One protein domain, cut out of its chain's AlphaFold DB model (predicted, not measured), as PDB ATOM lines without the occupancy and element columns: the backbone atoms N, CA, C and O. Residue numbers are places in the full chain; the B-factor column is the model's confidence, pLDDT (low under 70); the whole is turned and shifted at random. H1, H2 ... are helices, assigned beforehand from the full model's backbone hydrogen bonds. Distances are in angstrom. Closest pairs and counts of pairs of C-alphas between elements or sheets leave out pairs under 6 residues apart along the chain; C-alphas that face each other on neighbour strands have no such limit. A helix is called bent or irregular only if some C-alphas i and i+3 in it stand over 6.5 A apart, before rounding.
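What this domain is: This is residues 2 to 132 of the 138 residues of the protein "calcium homeostasis modulator protein 3-like" of Notothenia coriiceps (black rockcod) (UniProt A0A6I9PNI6). Three helices or arms, H2, H3b and H6, lie side by side in an up-and-down bundle, with the hairpin of H4 and H5 at one end and H3a packed with H7 at the other. Residues 2 to 11 of H1 stick out as an arm near the end where H4 and H5 lie, and residues 82 to 87 also stick out, of which 82 belongs to H4 and 83 to 87 to the link between H4 and H5. The printed part has 131 residues with seven named helices, H1 to H7 in order along the chain, and no named strand, and its class is all helix. The whole is loose, with a radius of gyration of the C-alphas of 19.7 A, and flat, spanning 58 by 40 by 17 A.

Where its parts are: H1 is residues 2 to 13, 16.1 A long, with C-alpha 2 at (36.663, 97.355, 66.340). H2, residues 15 to 36, measures 31.3 A and ends with C-alpha 36 at (70.934, 104.324, 43.013). H3, residues 48 to 70, was assigned as one helix by its hydrogen bonds but is bent, with C-alphas 56 and 59 6.9 A apart. Its arms are H3a, residues 48 to 56, 12.2 A, and H3b, residues 59 to 70, 16.3 A, at a shallow tilt of 21 degrees. H4 is residues 72 to 82, 16.2 A; H5 is residues 92 to 106, 21.1 A; H6 is residues 108 to 120, 18.6 A. H7, residues 122 to 128, 10.3 A, ends with C-alpha 128 at (92.708, 109.517, 49.733).

How they stand to each other: In the bundle, H2 and H6 touch and run the same way at a shallow tilt of 24 degrees; their closest C-alphas, of Ala 27 and Ala 109, are 4.1 A apart. H3b runs opposite ways to both: it touches H2 at 25 degrees, closest C-alphas Cys 23 and Gly 67, 6.5 A, and residues 109 to 114 of H6 at 21 degrees, closest C-alphas Pro 60 and Pro 110, 4.2 A. Residues 63 to 68 of H3b touch residues 102 to 106 of H5 at a steep tilt of 50 degrees, closest C-alphas Gly 67 and Ala 106, 4.5 A. H4 and H5 form a helical hairpin, closest C-alphas Met 77 and Val 95, 7.2 A. H3a touches H7, closest C-alphas Lys 49 and Ala 127, 4.1 A, at a steep tilt of 45 degrees. H1 is close to H2 but not clearly touching, closest C-alphas Phe 11 and Ile 18, 7.4 A. Every O i to N i+4 pair is within hydrogen-bond range in H1, H2, H3a, H3b, H5, H6 and H7, and 6 of 7 are in H4.

The domain as a whole: The C-alphas of Asp 2 and Val 132, the two farthest apart, are 65.8 A apart. The printed part has no cut. The link from H2 to H3 is long, 11 residues. Residues 8 to 16 and residue 85 have pLDDT under 70.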
ATOM      1  N   ASP A   2      35.973  98.114  65.282       74.00
ATOM      2  CA  ASP A   2      36.663  97.355  66.340       74.00
ATOM      3  C   ASP A   2      37.897  96.593  65.847       74.00
ATOM      4  O   ASP A   2      38.878  96.461  66.571       74.00
ATOM      5  N   ARG A   3      37.904  96.184  64.569       73.06
ATOM      6  CA  ARG A   3      39.072  95.576  63.907       73.06
ATOM      7  C   ARG A   3      40.274  96.529  63.873       73.06
ATOM      8  O   ARG A   3      41.393  96.096  64.108       73.06
ATOM      9  N   LEU A   4      40.038  97.823  63.636       75.12
ATOM     10  CA  LEU A   4      41.097  98.838  63.590       75.12
ATOM     11  C   LEU A   4      41.661  99.120  64.992       75.12
ATOM     12  O   LEU A   4      42.871  99.249  65.153       75.12
ATOM     13  N   LYS A   5      40.794  99.145  66.016       74.50
ATOM     14  CA  LYS A   5      41.209  99.241  67.425       74.50
ATOM     15  C   LYS A   5      42.052  98.040  67.849       74.50
ATOM     16  O   LYS A   5      43.095  98.242  68.454       74.50
ATOM     17  N   LEU A   6      41.651  96.824  67.478       75.88
ATOM     18  CA  LEU A   6      42.417  95.599  67.745       75.88
ATOM     19  C   LEU A   6      43.812  95.642  67.113       75.88
ATOM     20  O   LEU A   6      44.794  95.294  67.760       75.88
ATOM     21  N   VAL A   7      43.908  96.124  65.873       71.88
ATOM     22  CA  VAL A   7      45.187  96.290  65.170       71.88
ATOM     23  C   VAL A   7      46.057  97.363  65.837       71.88
ATOM     24  O   VAL A   7      47.235  97.122  66.087       71.88
ATOM     25  N   LEU A   8      45.494  98.518  66.207       66.31
ATOM     26  CA  LEU A   8      46.218  99.564  66.947       66.31
ATOM     27  C   LEU A   8      46.687  99.084  68.327       66.31
ATOM     28  O   LEU A   8      47.801  99.394  68.743       66.31
ATOM     29  N   GLN A   9      45.872  98.290  69.015       66.75
ATOM     30  CA  GLN A   9      46.200  97.721  70.318       66.75
ATOM     31  C   GLN A   9      47.285  96.638  70.204       66.75
ATOM     32  O   GLN A   9      48.173  96.572  71.051       66.75
ATOM     33  N   TYR A  10      47.289  95.865  69.114       62.75
ATOM     34  CA  TYR A  10      48.382  94.953  68.770       62.75
ATOM     35  C   TYR A  10      49.686  95.714  68.480       62.75
ATOM     36  O   TYR A  10      50.735  95.369  69.028       62.75
ATOM     37  N   PHE A  11      49.620  96.809  67.709       58.62
ATOM     38  CA  PHE A  11      50.770  97.690  67.479       58.62
ATOM     39  C   PHE A  11      51.312  98.297  68.783       58.62
ATOM     40  O   PHE A  11      52.521  98.448  68.955       58.62
ATOM     41  N   GLN A  12      50.426  98.611  69.729       60.78
ATOM     42  CA  GLN A  12      50.791  99.148  71.037       60.78
ATOM     43  C   GLN A  12      51.402  98.077  71.958       60.78
ATOM     44  O   GLN A  12      52.346  98.375  72.690       60.78
ATOM     45  N   SER A  13      50.922  96.832  71.879       63.00
ATOM     46  CA  SER A  13      51.419  95.693  72.660       63.00
ATOM     47  C   SER A  13      52.773  95.164  72.180       63.00
ATOM     48  O   SER A  13      53.532  94.657  72.999       63.00
ATOM     49  N   ASN A  14      53.087  95.268  70.881       66.81
ATOM     50  CA  ASN A  14      54.298  94.686  70.281       66.81
ATOM     51  C   ASN A  14      55.271  95.741  69.715       66.81
ATOM     52  O   ASN A  14      55.999  95.489  68.751       66.81
ATOM     53  N   SER A  15      55.265  96.935  70.314       66.81
ATOM     54  CA  SER A  15      56.009  98.131  69.877       66.81
ATOM     55  C   SER A  15      57.505  97.894  69.621       66.81
ATOM     56  O   SER A  15      58.050  98.409  68.643       66.81
ATOM     57  N   GLU A  16      58.144  97.042  70.423       69.75
ATOM     58  CA  GLU A  16      59.548  96.647  70.264       69.75
ATOM     59  C   GLU A  16      59.810  95.967  68.910       69.75
ATOM     60  O   GLU A  16      60.721  96.356  68.176       69.75
ATOM     61  N   SER A  17      58.966  95.002  68.533       74.69
ATOM     62  CA  SER A  17      59.100  94.244  67.283       74.69
ATOM     63  C   SER A  17      58.899  95.134  66.050       74.69
ATOM     64  O   SER A  17      59.639  95.023  65.075       74.69
ATOM     65  N   ILE A  18      57.962  96.083  66.121       75.31
ATOM     66  CA  ILE A  18      57.699  97.039  65.035       75.31
ATOM     67  C   ILE A  18      58.862  98.013  64.879       75.31
ATOM     68  O   ILE A  18      59.300  98.256  63.758       75.31
ATOM     69  N   SER A  19      59.401  98.535  65.987       74.25
ATOM     70  CA  SER A  19      60.562  99.432  65.943       74.25
ATOM     71  C   SER A  19      61.775  98.758  65.290       74.25
ATOM     72  O   SER A  19      62.441  99.365  64.451       74.25
ATOM     73  N   ASN A  20      61.998  97.473  65.587       81.25
ATOM     74  CA  ASN A  20      63.041  96.669  64.956       81.25
ATOM     75  C   ASN A  20      62.761  96.462  63.462       81.25
ATOM     76  O   ASN A  20      63.662  96.633  62.644       81.25
ATOM     77  N   GLY A  21      61.512  96.158  63.096       85.38
ATOM     78  CA  GLY A  21      61.099  96.015  61.700       85.38
ATOM     79  C   GLY A  21      61.340  97.284  60.881       85.38
ATOM     80  O   GLY A  21      61.907  97.220  59.792       85.38
ATOM     81  N   ILE A  22      60.996  98.453  61.426       85.44
ATOM     82  CA  ILE A  22      61.246  99.743  60.773       85.44
ATOM     83  C   ILE A  22      62.753  99.988  60.614       85.44
ATOM     84  O   ILE A  22      63.178 100.401  59.537       85.44
ATOM     85  N   CYS A  23      63.579  99.690  61.623       85.06
ATOM     86  CA  CYS A  23      65.034  99.845  61.504       85.06
ATOM     87  C   CYS A  23      65.620  98.970  60.384       85.06
ATOM     88  O   CYS A  23      66.494  99.423  59.645       85.06
ATOM     89  N   ILE A  24      65.107  97.747  60.211       89.19
ATOM     90  CA  ILE A  24      65.496  96.858  59.106       89.19
ATOM     91  C   ILE A  24      65.082  97.457  57.759       89.19
ATOM     92  O   ILE A  24      65.888  97.493  56.832       89.19
ATOM     93  N   ILE A  25      63.854  97.970  57.641       92.50
ATOM     94  CA  ILE A  25      63.388  98.635  56.415       92.50
ATOM     95  C   ILE A  25      64.271  99.846  56.096       92.50
ATOM     96  O   ILE A  25      64.689 100.006  54.953       92.50
ATOM     97  N   LEU A  26      64.609 100.664  57.098       91.06
ATOM     98  CA  LEU A  26      65.479 101.829  56.936       91.06
ATOM     99  C   LEU A  26      66.868 101.426  56.414       91.06
ATOM    100  O   LEU A  26      67.404 102.088  55.530       91.06
ATOM    101  N   ALA A  27      67.419 100.314  56.910       92.56
ATOM    102  CA  ALA A  27      68.682  99.761  56.429       92.56
ATOM    103  C   ALA A  27      68.584  99.233  54.984       92.56
ATOM    104  O   ALA A  27      69.483  99.442  54.174       92.56
ATOM    105  N   LEU A  28      67.480  98.587  54.603       94.44
ATOM    106  CA  LEU A  28      67.274  98.162  53.213       94.44
ATOM    107  C   LEU A  28      67.155  99.363  52.265       94.44
ATOM    108  O   LEU A  28      67.741  99.366  51.181       94.44
ATOM    109  N   VAL A  29      66.434 100.403  52.691       94.44
ATOM    110  CA  VAL A  29      66.317 101.665  51.954       94.44
ATOM    111  C   VAL A  29      67.679 102.342  51.821       94.44
ATOM    112  O   VAL A  29      67.994 102.819  50.735       94.44
ATOM    113  N   SER A  30      68.521 102.337  52.860       93.06
ATOM    114  CA  SER A  30      69.858 102.936  52.789       93.06
ATOM    115  C   SER A  30      70.742 102.248  51.748       93.06
ATOM    116  O   SER A  30      71.413 102.933  50.980       93.06
ATOM    117  N   VAL A  31      70.690 100.913  51.649       94.19
ATOM    118  CA  VAL A  31      71.389 100.175  50.582       94.19
ATOM    119  C   VAL A  31      70.856 100.577  49.209       94.19
ATOM    120  O   VAL A  31      71.639 100.875  48.312       94.19
ATOM    121  N   LYS A  32      69.530 100.625  49.037       94.50
ATOM    122  CA  LYS A  32      68.917 100.990  47.751       94.50
ATOM    123  C   LYS A  32      69.251 102.412  47.318       94.50
ATOM    124  O   LYS A  32      69.540 102.629  46.140       94.50
ATOM    125  N   LEU A  33      69.243 103.354  48.258       93.75
ATOM    126  CA  LEU A  33      69.667 104.730  48.029       93.75
ATOM    127  C   LEU A  33      71.123 104.779  47.576       93.75
ATOM    128  O   LEU A  33      71.400 105.413  46.566       93.75
ATOM    129  N   TYR A  34      72.022 104.059  48.254       92.44
ATOM    130  CA  TYR A  34      73.424 103.998  47.855       92.44
ATOM    131  C   TYR A  34      73.601 103.430  46.443       92.44
ATOM    132  O   TYR A  34      74.265 104.037  45.614       92.44
ATOM    133  N   THR A  35      72.957 102.302  46.126       91.06
ATOM    134  CA  THR A  35      73.084 101.677  44.797       91.06
ATOM    135  C   THR A  35      72.482 102.511  43.668       91.06
ATOM    136  O   THR A  35      72.836 102.311  42.513       91.06
ATOM    137  N   SER A  36      71.549 103.413  43.988       93.00
ATOM    138  CA  SER A  36      70.934 104.324  43.013       93.00
ATOM    139  C   SER A  36      71.677 105.659  42.914       93.00
ATOM    140  O   SER A  36      71.371 106.469  42.043       93.00
ATOM    141  N   PHE A  37      72.608 105.919  43.834       90.69
ATOM    142  CA  PHE A  37      73.367 107.154  43.898       90.69
ATOM    143  C   PHE A  37      74.590 107.059  42.987       90.69
ATOM    144  O   PHE A  37      75.473 106.228  43.199       90.69
ATOM    145  N   ASP A  38      74.653 107.935  41.986       90.62
ATOM    146  CA  ASP A  38      75.777 107.985  41.059       90.62
ATOM    147  C   ASP A  38      76.897 108.887  41.602       90.62
ATOM    148  O   ASP A  38      76.873 110.117  41.480       90.62
ATOM    149  N   PHE A  39      77.868 108.268  42.276       91.38
ATOM    150  CA  PHE A  39      79.010 108.975  42.844       91.38
ATOM    151  C   PHE A  39      80.049 109.306  41.766       91.38
ATOM    152  O   PHE A  39      80.786 108.435  41.305       91.38
ATOM    153  N   ASN A  40      80.175 110.596  41.456       92.62
ATOM    154  CA  ASN A  40      81.191 111.130  40.553       92.62
ATOM    155  C   ASN A  40      82.245 111.935  41.334       92.62
ATOM    156  O   ASN A  40      81.909 112.902  42.019       92.62
ATOM    157  N   CYS A  41      83.518 111.533  41.254       92.56
ATOM    158  CA  CYS A  41      84.629 112.224  41.920       92.56
ATOM    159  C   CYS A  41      84.959 113.533  41.169       92.56
ATOM    160  O   CYS A  41      85.132 113.490  39.951       92.56
ATOM    161  N   PRO A  42      85.082 114.689  41.851       91.44
ATOM    162  CA  PRO A  42      85.320 115.972  41.184       91.44
ATOM    163  C   PRO A  42      86.740 116.105  40.608       91.44
ATOM    164  O   PRO A  42      86.974 116.971  39.774       91.44
ATOM    165  N   CYS A  43      87.692 115.267  41.034       91.88
ATOM    166  CA  CYS A  43      89.090 115.292  40.585       91.88
ATOM    167  C   CYS A  43      89.801 116.644  40.804       91.88
ATOM    168  O   CYS A  43      90.760 116.970  40.108       91.88
ATOM    169  N   LEU A  44      89.373 117.412  41.811       92.75
ATOM    170  CA  LEU A  44      90.075 118.606  42.282       92.75
ATOM    171  C   LEU A  44      90.757 118.295  43.621       92.75
ATOM    172  O   LEU A  44      90.065 117.918  44.571       92.75
ATOM    173  N   PRO A  45      92.075 118.524  43.766       87.69
ATOM    174  CA  PRO A  45      92.834 118.072  44.935       87.69
ATOM    175  C   PRO A  45      92.303 118.633  46.262       87.69
ATOM    176  O   PRO A  45      92.303 117.945  47.278       87.69
ATOM    177  N   GLN A  46      91.773 119.856  46.240       88.94
ATOM    178  CA  GLN A  46      91.169 120.517  47.400       88.94
ATOM    179  C   GLN A  46      89.774 119.980  47.779       88.94
ATOM    180  O   GLN A  46      89.391 120.041  48.946       88.94
ATOM    181  N   TYR A  47      89.012 119.431  46.823       92.50
ATOM    182  CA  TYR A  47      87.622 119.005  47.037       92.50
ATOM    183  C   TYR A  47      87.459 117.490  47.171       92.50
ATOM    184  O   TYR A  47      86.502 117.053  47.804       92.50
ATOM    185  N   ASN A  48      88.393 116.690  46.646       93.06
ATOM    186  CA  ASN A  48      88.330 115.225  46.660       93.06
ATOM    187  C   ASN A  48      88.057 114.655  48.062       93.06
ATOM    188  O   ASN A  48      87.142 113.846  48.243       93.06
ATOM    189  N   LYS A  49      88.801 115.130  49.069       92.44
ATOM    190  CA  LYS A  49      88.664 114.682  50.462       92.44
ATOM    191  C   LYS A  49      87.353 115.148  51.094       92.44
ATOM    192  O   LYS A  49      86.644 114.338  51.684       92.44
ATOM    193  N   LEU A  50      87.022 116.434  50.961       94.25
ATOM    194  CA  LEU A  50      85.833 117.023  51.585       94.25
ATOM    195  C   LEU A  50      84.539 116.440  51.003       94.25
ATOM    196  O   LEU A  50      83.645 116.065  51.755       94.25
ATOM    197  N   TYR A  51      84.461 116.326  49.677       93.88
ATOM    198  CA  TYR A  51      83.298 115.787  48.980       93.88
ATOM    199  C   TYR A  51      83.055 114.319  49.346       93.88
ATOM    200  O   TYR A  51      81.964 113.956  49.783       93.88
ATOM    201  N   SER A  52      84.094 113.487  49.255       94.31
ATOM    202  CA  SER A  52      83.989 112.052  49.530       94.31
ATOM    203  C   SER A  52      83.654 111.761  50.994       94.31
ATOM    204  O   SER A  52      82.743 110.984  51.275       94.31
ATOM    205  N   LEU A  53      84.325 112.427  51.945       94.00
ATOM    206  CA  LEU A  53      83.995 112.286  53.368       94.00
ATOM    207  C   LEU A  53      82.598 112.831  53.683       94.00
ATOM    208  O   LEU A  53      81.897 112.260  54.514       94.00
ATOM    209  N   GLY A  54      82.162 113.886  52.992       94.69
ATOM    210  CA  GLY A  54      80.797 114.397  53.084       94.69
ATOM    211  C   GLY A  54      79.762 113.337  52.710       94.69
ATOM    212  O   GLY A  54      78.874 113.047  53.506       94.69
ATOM    213  N   VAL A  55      79.908 112.692  51.549       93.75
ATOM    214  CA  VAL A  55      79.008 111.605  51.104       93.75
ATOM    215  C   VAL A  55      79.086 110.383  52.028       93.75
ATOM    216  O   VAL A  55      78.093 109.682  52.226       93.75
ATOM    217  N   MET A  56      80.243 110.133  52.638       93.88
ATOM    218  CA  MET A  56      80.410 109.045  53.597       93.88
ATOM    219  C   MET A  56      79.725 109.327  54.947       93.88
ATOM    220  O   MET A  56      79.200 108.396  55.543       93.88
ATOM    221  N   ILE A  57      79.711 110.577  55.431       94.62
ATOM    222  CA  ILE A  57      79.277 110.934  56.798       94.62
ATOM    223  C   ILE A  57      77.859 111.525  56.845       94.62
ATOM    224  O   ILE A  57      77.090 111.211  57.754       94.62
ATOM    225  N   VAL A  58      77.486 112.371  55.883       95.75
ATOM    226  CA  VAL A  58      76.212 113.112  55.911       95.75
ATOM    227  C   VAL A  58      74.992 112.180  55.836       95.75
ATOM    228  O   VAL A  58      74.112 112.307  56.692       95.75
ATOM    229  N   PRO A  59      74.907 111.209  54.904       94.94
ATOM    230  CA  PRO A  59      73.753 110.315  54.836       94.94
ATOM    231  C   PRO A  59      73.575 109.434  56.087       94.94
ATOM    232  O   PRO A  59      72.446 109.357  56.573       94.94
ATOM    233  N   PRO A  60      74.627 108.838  56.692       95.06
ATOM    234  CA  PRO A  60      74.507 108.153  57.982       95.06
ATOM    235  C   PRO A  60      73.957 109.028  59.104       95.06
ATOM    236  O   PRO A  60      73.136 108.553  59.882       95.06
ATOM    237  N   ILE A  61      74.362 110.300  59.185       95.75
ATOM    238  CA  ILE A  61      73.833 111.227  60.195       95.75
ATOM    239  C   ILE A  61      72.326 111.432  59.990       95.75
ATOM    240  O   ILE A  61      71.554 111.336  60.943       95.75
ATOM    241  N   ILE A  62      71.888 111.655  58.747       95.19
ATOM    242  CA  ILE A  62      70.463 111.821  58.420       95.19
ATOM    243  C   ILE A  62      69.681 110.545  58.756       95.19
ATOM    244  O   ILE A  62      68.643 110.612  59.414       95.19
ATOM    245  N   LEU A  63      70.189 109.374  58.358       93.75
ATOM    246  CA  LEU A  63      69.570 108.078  58.649       93.75
ATOM    247  C   LEU A  63      69.485 107.804  60.153       93.75
ATOM    248  O   LEU A  63      68.479 107.270  60.613       93.75
ATOM    249  N   PHE A  64      70.498 108.200  60.925       93.88
ATOM    250  CA  PHE A  64      70.483 108.080  62.378       93.88
ATOM    251  C   PHE A  64      69.347 108.905  62.989       93.88
ATOM    252  O   PHE A  64      68.543 108.371  63.755       93.88
ATOM    253  N   PHE A  65      69.224 110.181  62.611       92.81
ATOM    254  CA  PHE A  65      68.136 111.030  63.098       92.81
ATOM    255  C   PHE A  65      66.765 110.514  62.663       92.81
ATOM    256  O   PHE A  65      65.846 110.497  63.477       92.81
ATOM    257  N   LEU A  66      66.622 110.023  61.429       91.31
ATOM    258  CA  LEU A  66      65.389 109.378  60.974       91.31
ATOM    259  C   LEU A  66      65.059 108.133  61.809       91.31
ATOM    260  O   LEU A  66      63.921 107.977  62.246       91.31
ATOM    261  N   GLY A  67      66.046 107.282  62.096       89.81
ATOM    262  CA  GLY A  67      65.874 106.108  62.953       89.81
ATOM    263  C   GLY A  67      65.427 106.470  64.374       89.81
ATOM    264  O   GLY A  67      64.542 105.818  64.926       89.81
ATOM    265  N   VAL A  68      65.979 107.546  64.944       88.81
ATOM    266  CA  VAL A  68      65.557 108.078  66.249       88.81
ATOM    267  C   VAL A  68      64.139 108.651  66.184       88.81
ATOM    268  O   VAL A  68      63.322 108.337  67.043       88.81
ATOM    269  N   LEU A  69      63.807 109.452  65.168       86.38
ATOM    270  CA  LEU A  69      62.491 110.091  65.035       86.38
ATOM    271  C   LEU A  69      61.355 109.085  64.844       86.38
ATOM    272  O   LEU A  69      60.271 109.267  65.394       86.38
ATOM    273  N   VAL A  70      61.594 108.016  64.084       82.94
ATOM    274  CA  VAL A  70      60.574 106.993  63.827       82.94
ATOM    275  C   VAL A  70      60.375 106.072  65.039       82.94
ATOM    276  O   VAL A  70      59.330 105.431  65.179       82.94
ATOM    277  N   ASN A  71      61.340 106.019  65.960       80.75
ATOM    278  CA  ASN A  71      61.206 105.204  67.155       80.75
ATOM    279  C   ASN A  71      60.178 105.810  68.129       80.75
ATOM    280  O   ASN A  71      60.362 106.891  68.685       80.75
ATOM    281  N   ARG A  72      59.100 105.066  68.405       72.88
ATOM    282  CA  ARG A  72      58.037 105.478  69.337       72.88
ATOM    283  C   ARG A  72      58.560 105.782  70.747       72.88
ATOM    284  O   ARG A  72      57.993 106.632  71.434       72.88
ATOM    285  N   HIS A  73      59.634 105.118  71.179       75.75
ATOM    286  CA  HIS A  73      60.232 105.360  72.495       75.75
ATOM    287  C   HIS A  73      60.816 106.773  72.632       75.75
ATOM    288  O   HIS A  73      60.903 107.273  73.751       75.75
ATOM    289  N   THR A  74      61.137 107.451  71.526       75.94
ATOM    290  CA  THR A  74      61.656 108.828  71.514       75.94
ATOM    291  C   THR A  74      60.639 109.822  72.058       75.94
ATOM    292  O   THR A  74      60.996 110.663  72.877       75.94
ATOM    293  N   GLY A  75      59.360 109.681  71.693       75.94
ATOM    294  CA  GLY A  75      58.290 110.533  72.225       75.94
ATOM    295  C   GLY A  75      58.112 110.365  73.737       75.94
ATOM    296  O   GLY A  75      58.106 111.346  74.472       75.94
ATOM    297  N   VAL A  76      58.078 109.115  74.212       77.38
ATOM    298  CA  VAL A  76      57.964 108.804  75.651       77.38
ATOM    299  C   VAL A  76      59.174 109.330  76.430       77.38
ATOM    300  O   VAL A  76      59.031 109.846  77.538       77.38
ATOM    301  N   MET A  77      60.377 109.225  75.858       77.19
ATOM    302  CA  MET A  77      61.583 109.785  76.466       77.19
ATOM    303  C   MET A  77      61.548 111.310  76.520       77.19
ATOM    304  O   MET A  77      61.906 111.871  77.551       77.19
ATOM    305  N   MET A  78      61.101 111.974  75.450       78.94
ATOM    306  CA  MET A  78      60.972 113.431  75.398       78.94
ATOM    307  C   MET A  78      59.998 113.937  76.472       78.94
ATOM    308  O   MET A  78      60.314 114.879  77.196       78.94
ATOM    309  N   GLU A  79      58.859 113.260  76.642       80.56
ATOM    310  CA  GLU A  79      57.873 113.575  77.683       80.56
ATOM    311  C   GLU A  79      58.440 113.406  79.101       80.56
ATOM    312  O   GLU A  79      58.276 114.293  79.938       80.56
ATOM    313  N   GLU A  80      59.138 112.302  79.392       81.31
ATOM    314  CA  GLU A  80      59.784 112.097  80.701       81.31
ATOM    315  C   GLU A  80      60.941 113.079  80.948       81.31
ATOM    316  O   GLU A  80      61.212 113.447  82.096       81.31
ATOM    317  N   TRP A  81      61.621 113.533  79.893       77.75
ATOM    318  CA  TRP A  81      62.702 114.510  80.005       77.75
ATOM    319  C   TRP A  81      62.177 115.922  80.278       77.75
ATOM    320  O   TRP A  81      62.770 116.634  81.087       77.75
ATOM    321  N   MET A  82      61.035 116.292  79.682       82.06
ATOM    322  CA  MET A  82      60.351 117.565  79.936       82.06
ATOM    323  C   MET A  82      59.713 117.659  81.329       82.06
ATOM    324  O   MET A  82      59.454 118.766  81.803       82.06
ATOM    325  N   ARG A  83      59.451 116.536  82.013       83.25
ATOM    326  CA  ARG A  83      58.900 116.566  83.377       83.25
ATOM    327  C   ARG A  83      59.929 117.105  84.386       83.25
ATOM    328  O   ARG A  83      61.090 116.682  84.364       83.25
ATOM    329  N   PRO A  84      59.511 117.977  85.327       81.00
ATOM    330  CA  PRO A  84      60.400 118.532  86.343       81.00
ATOM    331  C   PRO A  84      60.993 117.441  87.247       81.00
ATOM    332  O   PRO A  84      60.365 116.413  87.523       81.00
ATOM    333  N   THR A  85      62.219 117.673  87.724       69.38
ATOM    334  CA  THR A  85      62.950 116.794  88.649       69.38
ATOM    335  C   THR A  85      62.187 116.663  89.967       69.38
ATOM    336  O   THR A  85      62.251 117.542  90.817       69.38
ATOM    337  N   GLY A  86      61.422 115.580  90.098       71.44
ATOM    338  CA  GLY A  86      60.516 115.320  91.223       71.44
ATOM    339  C   GLY A  86      59.201 114.666  90.790       71.44
ATOM    340  O   GLY A  86      58.618 113.916  91.561       71.44
ATOM    341  N   ASN A  87      58.789 114.865  89.531       74.81
ATOM    342  CA  ASN A  87      57.550 114.313  88.963       74.81
ATOM    343  C   ASN A  87      57.803 113.263  87.857       74.81
ATOM    344  O   ASN A  87      56.925 112.961  87.042       74.81
ATOM    345  N   ARG A  88      59.032 112.734  87.785       77.50
ATOM    346  CA  ARG A  88      59.406 111.672  86.838       77.50
ATOM    347  C   ARG A  88      58.810 110.354  87.299       77.50
ATOM    348  O   ARG A  88      59.008 109.954  88.442       77.50
ATOM    349  N   SER A  89      58.096 109.675  86.403       74.50
ATOM    350  CA  SER A  89      57.413 108.423  86.756       74.50
ATOM    351  C   SER A  89      58.343 107.212  86.688       74.50
ATOM    352  O   SER A  89      58.037 106.154  87.239       74.50
ATOM    353  N   LYS A  90      59.475 107.347  85.983       73.56
ATOM    354  CA  LYS A  90      60.418 106.260  85.708       73.56
ATOM    355  C   LYS A  90      61.750 106.476  86.413       73.56
ATOM    356  O   LYS A  90      62.289 107.581  86.450       73.56
ATOM    357  N   ASN A  91      62.322 105.374  86.897       81.69
ATOM    358  CA  ASN A  91      63.675 105.359  87.440       81.69
ATOM    359  C   ASN A  91      64.685 105.828  86.378       81.69
ATOM    360  O   ASN A  91      64.633 105.357  85.236       81.69
ATOM    361  N   PRO A  92      65.666 106.675  86.738       79.06
ATOM    362  CA  PRO A  92      66.643 107.207  85.787       79.06
ATOM    363  C   PRO A  92      67.482 106.109  85.115       79.06
ATOM    364  O   PRO A  92      67.890 106.263  83.967       79.06
ATOM    365  N   ALA A  93      67.707 104.977  85.791       83.56
ATOM    366  CA  ALA A  93      68.388 103.816  85.216       83.56
ATOM    367  C   ALA A  93      67.602 103.189  84.048       83.56
ATOM    368  O   ALA A  93      68.188 102.845  83.025       83.56
ATOM    369  N   VAL A  94      66.273 103.107  84.166       81.62
ATOM    370  CA  VAL A  94      65.396 102.560  83.117       81.62
ATOM    371  C   VAL A  94      65.366 103.490  81.907       81.62
ATOM    372  O   VAL A  94      65.442 103.032  80.773       81.62
ATOM    373  N   VAL A  95      65.332 104.804  82.144       80.38
ATOM    374  CA  VAL A  95      65.401 105.818  81.080       80.38
ATOM    375  C   VAL A  95      66.724 105.709  80.315       80.38
ATOM    376  O   VAL A  95      66.719 105.672  79.089       80.38
ATOM    377  N   LYS A  96      67.858 105.571  81.016       84.19
ATOM    378  CA  LYS A  96      69.169 105.358  80.376       84.19
ATOM    379  C   LYS A  96      69.218 104.073  79.550       84.19
ATOM    380  O   LYS A  96      69.734 104.094  78.438       84.19
ATOM    381  N   TYR A  97      68.664 102.978  80.068       85.00
ATOM    382  CA  TYR A  97      68.604 101.708  79.344       85.00
ATOM    383  C   TYR A  97      67.777 101.824  78.054       85.00
ATOM    384  O   TYR A  97      68.249 101.449  76.979       85.00
ATOM    385  N   LEU A  98      66.582 102.421  78.136       82.00
ATOM    386  CA  LEU A  98      65.723 102.660  76.971       82.00
ATOM    387  C   LEU A  98      66.417 103.542  75.926       82.00
ATOM    388  O   LEU A  98      66.346 103.249  74.734       82.00
ATOM    389  N   PHE A  99      67.145 104.569  76.367       83.94
ATOM    390  CA  PHE A  99      67.946 105.417  75.484       83.94
ATOM    391  C   PHE A  99      69.040 104.629  74.761       83.94
ATOM    392  O   PHE A  99      69.175 104.726  73.544       83.94
ATOM    393  N   SER A 100      69.800 103.807  75.492       86.31
ATOM    394  CA  SER A 100      70.846 102.984  74.881       86.31
ATOM    395  C   SER A 100      70.282 101.980  73.879       86.31
ATOM    396  O   SER A 100      70.830 101.846  72.787       86.31
ATOM    397  N   ALA A 101      69.155 101.336  74.197       85.12
ATOM    398  CA  ALA A 101      68.503 100.387  73.301       85.12
ATOM    399  C   ALA A 101      67.987 101.077  72.025       85.12
ATOM    400  O   ALA A 101      68.128 100.547  70.924       85.12
ATOM    401  N   MET A 102      67.437 102.286  72.156       85.19
ATOM    402  CA  MET A 102      67.007 103.106  71.022       85.19
ATOM    403  C   MET A 102      68.181 103.467  70.107       85.19
ATOM    404  O   MET A 102      68.086 103.266  68.898       85.19
ATOM    405  N   ILE A 103      69.285 103.964  70.674       88.94
ATOM    406  CA  ILE A 103      70.482 104.332  69.906       88.94
ATOM    407  C   ILE A 103      71.041 103.120  69.168       88.94
ATOM    408  O   ILE A 103      71.324 103.215  67.976       88.94
ATOM    409  N   GLN A 104      71.164 101.975  69.844       88.88
ATOM    410  CA  GLN A 104      71.670 100.744  69.232       88.88
ATOM    411  C   GLN A 104      70.865 100.343  67.990       88.88
ATOM    412  O   GLN A 104      71.449  99.952  66.983       88.88
ATOM    413  N   ARG A 105      69.535 100.488  68.028       88.00
ATOM    414  CA  ARG A 105      68.663 100.195  66.879       88.00
ATOM    415  C   ARG A 105      68.798 101.234  65.768       88.00
ATOM    416  O   ARG A 105      68.926 100.865  64.604       88.00
ATOM    417  N   ALA A 106      68.816 102.519  66.121       90.19
ATOM    418  CA  ALA A 106      68.940 103.613  65.157       90.19
ATOM    419  C   ALA A 106      70.299 103.624  64.431       90.19
ATOM    420  O   ALA A 106      70.385 104.109  63.306       90.19
ATOM    421  N   LEU A 107      71.346 103.058  65.041       92.88
ATOM    422  CA  LEU A 107      72.675 102.917  64.439       92.88
ATOM    423  C   LEU A 107      72.750 101.864  63.328       92.88
ATOM    424  O   LEU A 107      73.702 101.894  62.550       92.88
ATOM    425  N   LEU A 108      71.765 100.971  63.195       92.75
ATOM    426  CA  LEU A 108      71.806  99.893  62.205       92.75
ATOM    427  C   LEU A 108      71.927 100.419  60.763       92.75
ATOM    428  O   LEU A 108      72.836 100.019  60.041       92.75
ATOM    429  N   ALA A 109      71.051 101.336  60.342       93.31
ATOM    430  CA  ALA A 109      71.084 101.889  58.983       93.31
ATOM    431  C   ALA A 109      72.351 102.730  58.691       93.31
ATOM    432  O   ALA A 109      72.965 102.515  57.645       93.31
ATOM    433  N   PRO A 110      72.810 103.623  59.596       95.06
ATOM    434  CA  PRO A 110      74.113 104.285  59.488       95.06
ATOM    435  C   PRO A 110      75.284 103.314  59.296       95.06
ATOM    436  O   PRO A 110      76.117 103.521  58.417       95.06
ATOM    437  N   MET A 111      75.332 102.235  60.085       95.31
ATOM    438  CA  MET A 111      76.382 101.217  59.988       95.31
ATOM    439  C   MET A 111      76.346 100.500  58.638       95.31
ATOM    440  O   MET A 111      77.388 100.307  58.017       95.31
ATOM    441  N   VAL A 112      75.149 100.149  58.158       95.62
ATOM    442  CA  VAL A 112      74.967  99.525  56.842       95.62
ATOM    443  C   VAL A 112      75.417 100.460  55.720       95.62
ATOM    444  O   VAL A 112      76.124 100.012  54.823       95.62
ATOM    445  N   TRP A 113      75.081 101.752  55.778       95.69
ATOM    446  CA  TRP A 113      75.553 102.730  54.793       95.69
ATOM    447  C   TRP A 113      77.081 102.787  54.741       95.69
ATOM    448  O   TRP A 113      77.664 102.628  53.672       95.69
ATOM    449  N   ILE A 114      77.734 102.956  55.896       95.62
ATOM    450  CA  ILE A 114      79.200 103.016  55.981       95.62
ATOM    451  C   ILE A 114      79.813 101.733  55.412       95.62
ATOM    452  O   ILE A 114      80.706 101.804  54.571       95.62
ATOM    453  N   LEU A 115      79.301 100.566  55.804       95.75
ATOM    454  CA  LEU A 115      79.812  99.282  55.332       95.75
ATOM    455  C   LEU A 115      79.715  99.157  53.807       95.75
ATOM    456  O   LEU A 115      80.695  98.795  53.162       95.75
ATOM    457  N   VAL A 116      78.566  99.499  53.224       94.44
ATOM    458  CA  VAL A 116      78.371  99.437  51.770       94.44
ATOM    459  C   VAL A 116      79.284 100.433  51.048       94.44
ATOM    460  O   VAL A 116      79.910 100.065  50.057       94.44
ATOM    461  N   THR A 117      79.434 101.657  51.568       93.62
ATOM    462  CA  THR A 117      80.338 102.658  50.972       93.62
ATOM    463  C   THR A 117      81.803 102.217  50.993       93.62
ATOM    464  O   THR A 117      82.538 102.496  50.046       93.62
ATOM    465  N   LEU A 118      82.228 101.514  52.049       94.25
ATOM    466  CA  LEU A 118      83.576 100.953  52.159       94.25
ATOM    467  C   LEU A 118      83.781  99.778  51.204       94.25
ATOM    468  O   LEU A 118      84.841  99.686  50.593       94.25
ATOM    469  N   LEU A 119      82.782  98.902  51.076       94.31
ATOM    470  CA  LEU A 119      82.847  97.732  50.199       94.31
ATOM    471  C   LEU A 119      82.926  98.115  48.716       94.31
ATOM    472  O   LEU A 119      83.637  97.456  47.966       94.31
ATOM    473  N   ASP A 120      82.237  99.178  48.292       93.25
ATOM    474  CA  ASP A 120      82.348  99.695  46.919       93.25
ATOM    475  C   ASP A 120      83.668 100.454  46.684       93.25
ATOM    476  O   ASP A 120      84.171 100.521  45.565       93.25
ATOM    477  N   GLY A 121      84.245 101.050  47.734       92.31
ATOM    478  CA  GLY A 121      85.596 101.622  47.740       92.31
ATOM    479  C   GLY A 121      85.792 102.918  46.941       92.31
ATOM    480  O   GLY A 121      86.730 103.661  47.231       92.31
ATOM    481  N   LYS A 122      84.907 103.265  45.996       93.00
ATOM    482  CA  LYS A 122      85.033 104.458  45.130       93.00
ATOM    483  C   LYS A 122      85.204 105.758  45.917       93.00
ATOM    484  O   LYS A 122      86.070 106.578  45.610       93.00
ATOM    485  N   ILE A 123      84.397 105.924  46.966       93.19
ATOM    486  CA  ILE A 123      84.414 107.103  47.842       93.19
ATOM    487  C   ILE A 123      85.729 107.165  48.628       93.19
ATOM    488  O   ILE A 123      86.340 108.227  48.733       93.19
ATOM    489  N   PHE A 124      86.199 106.026  49.139       93.62
ATOM    490  CA  PHE A 124      87.448 105.949  49.895       93.62
ATOM    491  C   PHE A 124      88.661 106.276  49.014       93.62
ATOM    492  O   PHE A 124      89.503 107.088  49.394       93.62
ATOM    493  N   ILE A 125      88.707 105.720  47.800       92.81
ATOM    494  CA  ILE A 125      89.765 105.997  46.821       92.81
ATOM    495  C   ILE A 125      89.772 107.483  46.449       92.81
ATOM    496  O   ILE A 125      90.822 108.119  46.507       92.81
ATOM    497  N   CYS A 126      88.613 108.073  46.131       93.69
ATOM    498  CA  CYS A 126      88.534 109.503  45.818       93.69
ATOM    499  C   CYS A 126      89.024 110.356  47.006       93.69
ATOM    500  O   CYS A 126      89.817 111.275  46.800       93.69
ATOM    501  N   ALA A 127      88.659 110.008  48.248       94.19
ATOM    502  CA  ALA A 127      89.058 110.749  49.447       94.19
ATOM    503  C   ALA A 127      90.578 110.791  49.685       94.19
ATOM    504  O   ALA A 127      91.097 111.832  50.095       94.19
ATOM    505  N   PHE A 128      91.276 109.677  49.440       91.94
ATOM    506  CA  PHE A 128      92.708 109.517  49.733       91.94
ATOM    507  C   PHE A 128      93.613 109.560  48.496       91.94
ATOM    508  O   PHE A 128      94.831 109.503  48.638       91.94
ATOM    509  N   SER A 129      93.047 109.734  47.301       90.38
ATOM    510  CA  SER A 129      93.772 109.791  46.021       90.38
ATOM    511  C   SER A 129      94.995 110.717  46.017       90.38
ATOM    512  O   SER A 129      96.012 110.381  45.424       90.38
ATOM    513  N   VAL A 130      94.921 111.866  46.695       88.38
ATOM    514  CA  VAL A 130      95.998 112.877  46.734       88.38
ATOM    515  C   VAL A 130      97.076 112.557  47.777       88.38
ATOM    516  O   VAL A 130      98.193 113.048  47.680       88.38
ATOM    517  N   SER A 131      96.750 111.756  48.793       87.19
ATOM    518  CA  SER A 131      97.664 111.423  49.897       87.19
ATOM    519  C   SER A 131      98.489 110.158  49.666       87.19
ATOM    520  O   SER A 131      99.260 109.775  50.537       87.19
ATOM    521  N   VAL A 132      98.278 109.476  48.543       87.56
ATOM    522  CA  VAL A 132      98.959 108.223  48.219       87.56
ATOM    523  C   VAL A 132     100.227 108.525  47.424       87.56
ATOM    524  O   VAL A 132     100.172 109.241  46.426       87.56
TER     525      VAL A 132